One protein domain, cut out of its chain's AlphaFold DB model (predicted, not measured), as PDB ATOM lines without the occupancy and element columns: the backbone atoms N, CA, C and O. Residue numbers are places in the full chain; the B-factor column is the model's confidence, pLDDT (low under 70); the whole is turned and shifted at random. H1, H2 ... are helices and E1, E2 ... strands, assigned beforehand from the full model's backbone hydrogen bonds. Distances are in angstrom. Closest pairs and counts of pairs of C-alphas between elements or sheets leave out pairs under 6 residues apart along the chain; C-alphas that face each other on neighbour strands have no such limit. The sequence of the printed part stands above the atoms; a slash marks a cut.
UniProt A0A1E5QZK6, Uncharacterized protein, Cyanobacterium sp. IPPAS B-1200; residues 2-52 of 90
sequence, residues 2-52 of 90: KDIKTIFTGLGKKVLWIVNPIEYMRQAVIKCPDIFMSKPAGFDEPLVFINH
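AT A GLANCE: This is residues 2 to 52 of the 90 residues of an uncharacterized protein of Cyanobacterium sp. IPPAS B-1200 (UniProt A0A1E5QZK6). A small two-stranded hairpin, E1 and E2, forms a short wall; H2 passes over one of its faces, the opposite face has no named helix over it, and H1 makes a corner with H2, toward the end of the hairpin where E1 ends at residue 38 and leads into the hairpin loop. The first stretch, with residues 4 to 6, runs beside E1 on the side away from E2. The printed part has 51 residues, with two named helices and two named strands in the order H1, H2, E1, E2. The sheet has the order E1 - E2 and is antiparallel, and the class is mixed, helices and strands. The whole is compact, with a radius of gyration of the C-alphas of 10.2 A and spans of 28 by 21 by 15 A.

HOW THE PARTS SIT: E1, residues 35 to 38, and E2, residues 47 to 50, are antiparallel neighbours and form a hairpin, with 158 degrees between their directions. The C-alphas of Met 37 and Val 48 face each other at 4.5 A. N 36 and O 49 are within hydrogen-bond range at 3.0 A, and so are N 47 and O 38 at 2.8 A. H2, residues 21 to 31, comes nearest to E1 at the C-alphas of Ala 28 and Phe 36, the closest of the two elements, 7.8 A apart. H2 and E2 are apart. H1, residues 11 to 19, touches H2, and their closest C-alphas, those of Trp 17 and Tyr 24, are 5.7 A apart. The two helices run opposite ways at a steep tilt of 50 degrees. H1 is apart from E1 and from E2. In the helix backbones, 4 of 5 O i to N i+4 pairs are within hydrogen-bond range in H1 and 6 of 7 in H2.

IN THESE COORDINATES: E1 measures 10.3 A from first to last C-alpha and begins at Ile 35, C-alpha (43.904, -27.159, -2.352). E2 measures 9.8 A and ends at Ile 50, C-alpha (43.845, -31.797, -2.925). H2, the longest helix, measures 15.9 A from Pro 21 to Lys 31. H1 measures 12.8 A and begins at Leu 11, C-alpha (35.637, -27.918, 17.354).

THE WHOLE: The C-alphas of Lys 2 and Val 19 are the two farthest apart, at 30.9 A, and those of Lys 2 and His 52, first and last printed, are 14.1 A apart. The printed part has no cut. The links from H1 to H2 and from H2 to E1 are tight, and the link from E1 to E2, with 8 residues, is short. The mean pLDDT of the printed part of this model is 82.8, and residues 2 to 9 are under 70.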
ATOM      1  N   LYS A   2      51.022 -20.008  -3.927       45.97
ATOM      2  CA  LYS A   2      49.958 -19.255  -3.233       45.97
ATOM      3  C   LYS A   2      49.715 -19.883  -1.861       45.97
ATOM      4  O   LYS A   2      49.653 -21.105  -1.771       45.97
ATOM      5  N   ASP A   3      49.589 -19.047  -0.838       54.59
ATOM      6  CA  ASP A   3      49.377 -19.433   0.556       54.59
ATOM      7  C   ASP A   3      48.263 -20.481   0.691       54.59
ATOM      8  O   ASP A   3      47.108 -20.229   0.332       54.59
ATOM      9  N   ILE A   4      48.606 -21.667   1.205       61.81
ATOM     10  CA  ILE A   4      47.619 -22.706   1.506       61.81
ATOM     11  C   ILE A   4      46.790 -22.206   2.689       61.81
ATOM     12  O   ILE A   4      47.268 -22.112   3.820       61.81
ATOM     13  N   LYS A   5      45.531 -21.853   2.427       68.12
ATOM     14  CA  LYS A   5      44.636 -21.328   3.459       68.12
ATOM     15  C   LYS A   5      44.147 -22.454   4.368       68.12
ATOM     16  O   LYS A   5      43.669 -23.490   3.905       68.12
ATOM     17  N   THR A   6      44.218 -22.212   5.677       68.62
ATOM     18  CA  THR A   6      43.587 -23.074   6.683       68.62
ATOM     19  C   THR A   6      42.112 -22.708   6.793       68.62
ATOM     20  O   THR A   6      41.790 -21.566   7.114       68.62
ATOM     21  N   ILE A   7      41.207 -23.651   6.517       63.38
ATOM     22  CA  ILE A   7      39.770 -23.335   6.376       63.38
ATOM     23  C   ILE A   7      38.867 -23.806   7.519       63.38
ATOM     24  O   ILE A   7      37.688 -23.431   7.535       63.38
ATOM     25  N   PHE A   8      39.410 -24.494   8.532       69.38
ATOM     26  CA  PHE A   8      38.666 -24.905   9.728       69.38
ATOM     27  C   PHE A   8      39.545 -24.934  10.989       69.38
ATOM     28  O   PHE A   8      40.486 -25.716  11.076       69.38
ATOM     29  N   THR A   9      39.210 -24.106  11.985       64.81
ATOM     30  CA  THR A   9      39.927 -24.017  13.276       64.81
ATOM     31  C   THR A   9      39.058 -24.369  14.495       64.81
ATOM     32  O   THR A   9      39.582 -24.519  15.594       64.81
ATOM     33  N   GLY A  10      37.740 -24.549  14.324       73.31
ATOM     34  CA  GLY A  10      36.782 -24.769  15.422       73.31
ATOM     35  C   GLY A  10      36.370 -26.233  15.658       73.31
ATOM     36  O   GLY A  10      36.313 -27.036  14.724       73.31
ATOM     37  N   LEU A  11      36.002 -26.562  16.904       71.81
ATOM     38  CA  LEU A  11      35.637 -27.918  17.354       71.81
ATOM     39  C   LEU A  11      34.453 -28.528  16.578       71.81
ATOM     40  O   LEU A  11      34.505 -29.693  16.195       71.81
ATOM     41  N   GLY A  12      33.423 -27.739  16.253       76.12
ATOM     42  CA  GLY A  12      32.255 -28.234  15.509       76.12
ATOM     43  C   GLY A  12      32.588 -28.759  14.105       76.12
ATOM     44  O   GLY A  12      31.935 -29.670  13.606       76.12
ATOM     45  N   LYS A  13      33.647 -28.239  13.472       77.19
ATOM     46  CA  LYS A  13      34.103 -28.705  12.152       77.19
ATOM     47  C   LYS A  13      34.941 -29.976  12.251       77.19
ATOM     48  O   LYS A  13      34.881 -30.804  11.351       77.19
ATOM     49  N   LYS A  14      35.643 -30.167  13.371       79.25
ATOM     50  CA  LYS A  14      36.320 -31.430  13.684       79.25
ATOM     51  C   LYS A  14      35.316 -32.570  13.868       79.25
ATOM     52  O   LYS A  14      35.540 -33.653  13.349       79.25
ATOM     53  N   VAL A  15      34.188 -32.302  14.534       82.00
ATOM     54  CA  VAL A  15      33.086 -33.274  14.656       82.00
ATOM     55  C   VAL A  15      32.445 -33.553  13.297       82.00
ATOM     56  O   VAL A  15      32.176 -34.710  12.990       82.00
ATOM     57  N   LEU A  16      32.256 -32.524  12.458       86.12
ATOM     58  CA  LEU A  16      31.686 -32.684  11.115       86.12
ATOM     59  C   LEU A  16      32.461 -33.698  10.261       86.12
ATOM     60  O   LEU A  16      31.833 -34.469   9.549       86.12
ATOM     61  N   TRP A  17      33.793 -33.743  10.372       86.69
ATOM     62  CA  TRP A  17      34.612 -34.753   9.690       86.69
ATOM     63  C   TRP A  17      34.234 -36.192  10.069       86.69
ATOM     64  O   TRP A  17      34.167 -37.051   9.198       86.69
ATOM     65  N   ILE A  18      33.945 -36.444  11.350       83.50
ATOM     66  CA  ILE A  18      33.577 -37.777  11.847       83.50
ATOM     67  C   ILE A  18      32.162 -38.150  11.399       83.50
ATOM     68  O   ILE A  18      31.932 -39.265  10.943       83.50
ATOM     69  N   VAL A  19      31.200 -37.231  11.548       88.56
ATOM     70  CA  VAL A  19      29.775 -37.551  11.341       88.56
ATOM     71  C   VAL A  19      29.333 -37.439   9.884       88.56
ATOM     72  O   VAL A  19      28.392 -38.116   9.479       88.56
ATOM     73  N   ASN A  20      29.962 -36.562   9.096       90.19
ATOM     74  CA  ASN A  20      29.615 -36.333   7.697       90.19
ATOM     75  C   ASN A  20      30.814 -35.761   6.904       90.19
ATOM     76  O   ASN A  20      30.872 -34.554   6.628       90.19
ATOM     77  N   PRO A  21      31.773 -36.617   6.507       87.31
ATOM     78  CA  PRO A  21      32.969 -36.190   5.777       87.31
ATOM     79  C   PRO A  21      32.648 -35.591   4.397       87.31
ATOM     80  O   PRO A  21      33.373 -34.719   3.920       87.31
ATOM     81  N   ILE A  22      31.539 -35.992   3.766       91.06
ATOM     82  CA  ILE A  22      31.113 -35.449   2.466       91.06
ATOM     83  C   ILE A  22      30.732 -33.973   2.612       91.06
ATOM     84  O   ILE A  22      31.197 -33.125   1.850       91.06
ATOM     85  N   GLU A  23      29.925 -33.644   3.621       90.56
ATOM     86  CA  GLU A  23      29.525 -32.265   3.897       90.56
ATOM     87  C   GLU A  23      30.715 -31.401   4.335       90.56
ATOM     88  O   GLU A  23      30.817 -30.237   3.940       90.56
ATOM     89  N   TYR A  24      31.649 -31.977   5.099       90.56
ATOM     90  CA  TYR A  24      32.918 -31.328   5.429       90.56
ATOM     91  C   TYR A  24      33.670 -30.897   4.161       90.56
ATOM     92  O   TYR A  24      34.012 -29.719   4.012       90.56
ATOM     93  N   MET A  25      33.857 -31.824   3.215       90.88
ATOM     94  CA  MET A  25      34.532 -31.557   1.942       90.88
ATOM     95  C   MET A  25      33.761 -30.557   1.075       90.88
ATOM     96  O   MET A  25      34.359 -29.635   0.523       90.88
ATOM     97  N   ARG A  26      32.427 -30.657   1.012       91.25
ATOM     98  CA  ARG A  26      31.581 -29.718   0.259       91.25
ATOM     99  C   ARG A  26      31.755 -28.279   0.748       91.25
ATOM    100  O   ARG A  26      31.918 -27.365  -0.057       91.25
ATOM    101  N   GLN A  27      31.760 -28.066   2.065       91.12
ATOM    102  CA  GLN A  27      31.986 -26.738   2.644       91.12
ATOM    103  C   GLN A  27      33.415 -26.232   2.421       91.12
ATOM    104  O   GLN A  27      33.626 -25.022   2.311       91.12
ATOM    105  N   ALA A  28      34.389 -27.140   2.369       89.56
ATOM    106  CA  ALA A  28      35.786 -26.818   2.124       89.56
ATOM    107  C   ALA A  28      36.005 -26.295   0.695       89.56
ATOM    108  O   ALA A  28      36.562 -25.212   0.512       89.56
ATOM    109  N   VAL A  29      35.479 -27.019  -0.301       88.75
ATOM    110  CA  VAL A  29      35.610 -26.706  -1.735       88.75
ATOM    111  C   VAL A  29      34.995 -25.348  -2.085       88.75
ATOM    112  O   VAL A  29      35.551 -24.621  -2.901       88.75
ATOM    113  N   ILE A  30      33.903 -24.949  -1.420       89.94
ATOM    114  CA  ILE A  30      33.297 -23.616  -1.610       89.94
ATOM    115  C   ILE A  30      34.282 -22.486  -1.259       89.94
ATOM    116  O   ILE A  30      34.257 -21.430  -1.886       89.94
ATOM    117  N   LYS A  31      35.146 -22.682  -0.253       88.06
ATOM    118  CA  LYS A  31      36.112 -21.664   0.196       88.06
ATOM    119  C   LYS A  31      37.450 -21.759  -0.528       88.06
ATOM    120  O   LYS A  31      38.074 -20.736  -0.803       88.06
ATOM    121  N   CYS A  32      37.924 -22.978  -0.763       88.50
ATOM    122  CA  CYS A  32      39.191 -23.272  -1.422       88.50
ATOM    123  C   CYS A  32      38.982 -24.479  -2.349       88.50
ATOM    124  O   CYS A  32      39.079 -25.620  -1.890       88.50
ATOM    125  N   PRO A  33      38.669 -24.240  -3.633       87.62
ATOM    126  CA  PRO A  33      38.271 -25.303  -4.548       87.62
ATOM    127  C   PRO A  33      39.426 -26.209  -4.973       87.62
ATOM    128  O   PRO A  33      39.177 -27.371  -5.265       87.62
ATOM    129  N   ASP A  34      40.669 -25.718  -4.980       91.44
ATOM    130  CA  ASP A  34      41.816 -26.465  -5.513       91.44
ATOM    131  C   ASP A  34      42.571 -27.268  -4.445       91.44
ATOM    132  O   ASP A  34      42.717 -28.487  -4.558       91.44
ATOM    133  N   ILE A  35      43.070 -26.585  -3.411       91.69
ATOM    134  CA  ILE A  35      43.904 -27.159  -2.352       91.69
ATOM    135  C   ILE A  35      43.677 -26.405  -1.044       91.69
ATOM    136  O   ILE A  35      43.515 -25.180  -1.043       91.69
ATOM    137  N   PHE A  36      43.665 -27.121   0.075       91.31
ATOM    138  CA  PHE A  36      43.522 -26.506   1.390       91.31
ATOM    139  C   PHE A  36      44.159 -27.331   2.500       91.31
ATOM    140  O   PHE A  36      44.354 -28.533   2.360       91.31
ATOM    141  N   MET A  37      44.435 -26.685   3.632       90.94
ATOM    142  CA  MET A  37      44.924 -27.358   4.832       90.94
ATOM    143  C   MET A  37      43.848 -27.356   5.916       90.94
ATOM    144  O   MET A  37      43.144 -26.360   6.121       90.94
ATOM    145  N   SER A  38      43.695 -28.471   6.625       89.19
ATOM    146  CA  SER A  38      42.826 -28.534   7.800       89.19
ATOM    147  C   SER A  38      43.260 -29.629   8.769       89.19
ATOM    148  O   SER A  38      43.865 -30.611   8.358       89.19
ATOM    149  N   LYS A  39      42.939 -29.468  10.058       87.62
ATOM    150  CA  LYS A  39      43.205 -30.468  11.104       87.62
ATOM    151  C   LYS A  39      41.887 -31.110  11.566       87.62
ATOM    152  O   LYS A  39      41.298 -30.627  12.544       87.62
ATOM    153  N   PRO A  40      41.367 -32.116  10.835       85.06
ATOM    154  CA  PRO A  40      40.166 -32.845  11.233       85.06
ATOM    155  C   PRO A  40      40.385 -33.640  12.531       85.06
ATOM    156  O   PRO A  40      41.510 -33.798  13.003       85.06
ATOM    157  N   ALA A  41      39.300 -34.116  13.148       83.19
ATOM    158  CA  ALA A  41      39.422 -34.996  14.311       83.19
ATOM    159  C   ALA A  41      40.074 -36.335  13.925       83.19
ATOM    160  O   ALA A  41      39.810 -36.853  12.842       83.19
ATOM    161  N   GLY A  42      40.879 -36.888  14.834       78.38
ATOM    162  CA  GLY A  42      41.608 -38.141  14.622       78.38
ATOM    163  C   GLY A  42      43.002 -37.971  14.017       78.38
ATOM    164  O   GLY A  42      43.673 -38.964  13.816       78.38
ATOM    165  N   PHE A  43      43.461 -36.746  13.750       80.38
ATOM    166  CA  PHE A  43      44.804 -36.505  13.218       80.38
ATOM    167  C   PHE A  43      45.585 -35.546  14.116       80.38
ATOM    168  O   PHE A  43      45.088 -34.473  14.487       80.38
ATOM    169  N   ASP A  44      46.817 -35.930  14.440       80.38
ATOM    170  CA  ASP A  44      47.728 -35.113  15.243       80.38
ATOM    171  C   ASP A  44      48.328 -33.966  14.427       80.38
ATOM    172  O   ASP A  44      48.486 -32.860  14.949       80.38
ATOM    173  N   GLU A  45      48.511 -34.163  13.122       83.44
ATOM    174  CA  GLU A  45      49.025 -33.148  12.204       83.44
ATOM    175  C   GLU A  45      47.940 -32.597  11.260       83.44
ATOM    176  O   GLU A  45      46.974 -33.293  10.925       83.44
ATOM    177  N   PRO A  46      48.043 -31.325  10.825       86.56
ATOM    178  CA  PRO A  46      47.196 -30.791   9.767       86.56
ATOM    179  C   PRO A  46      47.391 -31.565   8.460       86.56
ATOM    180  O   PRO A  46      48.511 -31.793   8.013       86.56
ATOM    181  N   LEU A  47      46.287 -31.905   7.805       87.44
ATOM    182  CA  LEU A  47      46.291 -32.566   6.508       87.44
ATOM    183  C   LEU A  47      46.137 -31.547   5.380       87.44
ATOM    184  O   LEU A  47      45.382 -30.574   5.501       87.44
ATOM    185  N   VAL A  48      46.800 -31.821   4.258       90.19
ATOM    186  CA  VAL A  48      46.611 -31.101   2.997       90.19
ATOM    187  C   VAL A  48      45.644 -31.888   2.118       90.19
ATOM    188  O   VAL A  48      45.898 -33.032   1.754       90.19
ATOM    189  N   PHE A  49      44.530 -31.258   1.767       90.88
ATOM    190  CA  PHE A  49      43.497 -31.806   0.901       90.88
ATOM    191  C   PHE A  49      43.661 -31.247  -0.510       90.88
ATOM    192  O   PHE A  49      43.763 -30.030  -0.684       90.88
ATOM    193  N   ILE A  50      43.655 -32.130  -1.510       92.00
ATOM    194  CA  ILE A  50      43.845 -31.797  -2.925       92.00
ATOM    195  C   ILE A  50      42.582 -32.197  -3.692       92.00
ATOM    196  O   ILE A  50      42.231 -33.372  -3.729       92.00
ATOM    197  N   ASN A  51      41.919 -31.228  -4.322       91.31
ATOM    198  CA  ASN A  51      40.741 -31.457  -5.169       91.31
ATOM    199  C   ASN A  51      41.019 -31.164  -6.650       91.31
ATOM    200  O   ASN A  51      40.288 -31.624  -7.525       91.31
ATOM    201  N   HIS A  52      42.066 -30.385  -6.943       92.81
ATOM    202  CA  HIS A  52      42.435 -30.033  -8.309       92.81
ATOM    203  C   HIS A  52      42.862 -31.288  -9.104       92.81
ATOM    204  O   HIS A  52      43.777 -31.985  -8.649       92.81
TER     205      HIS A  52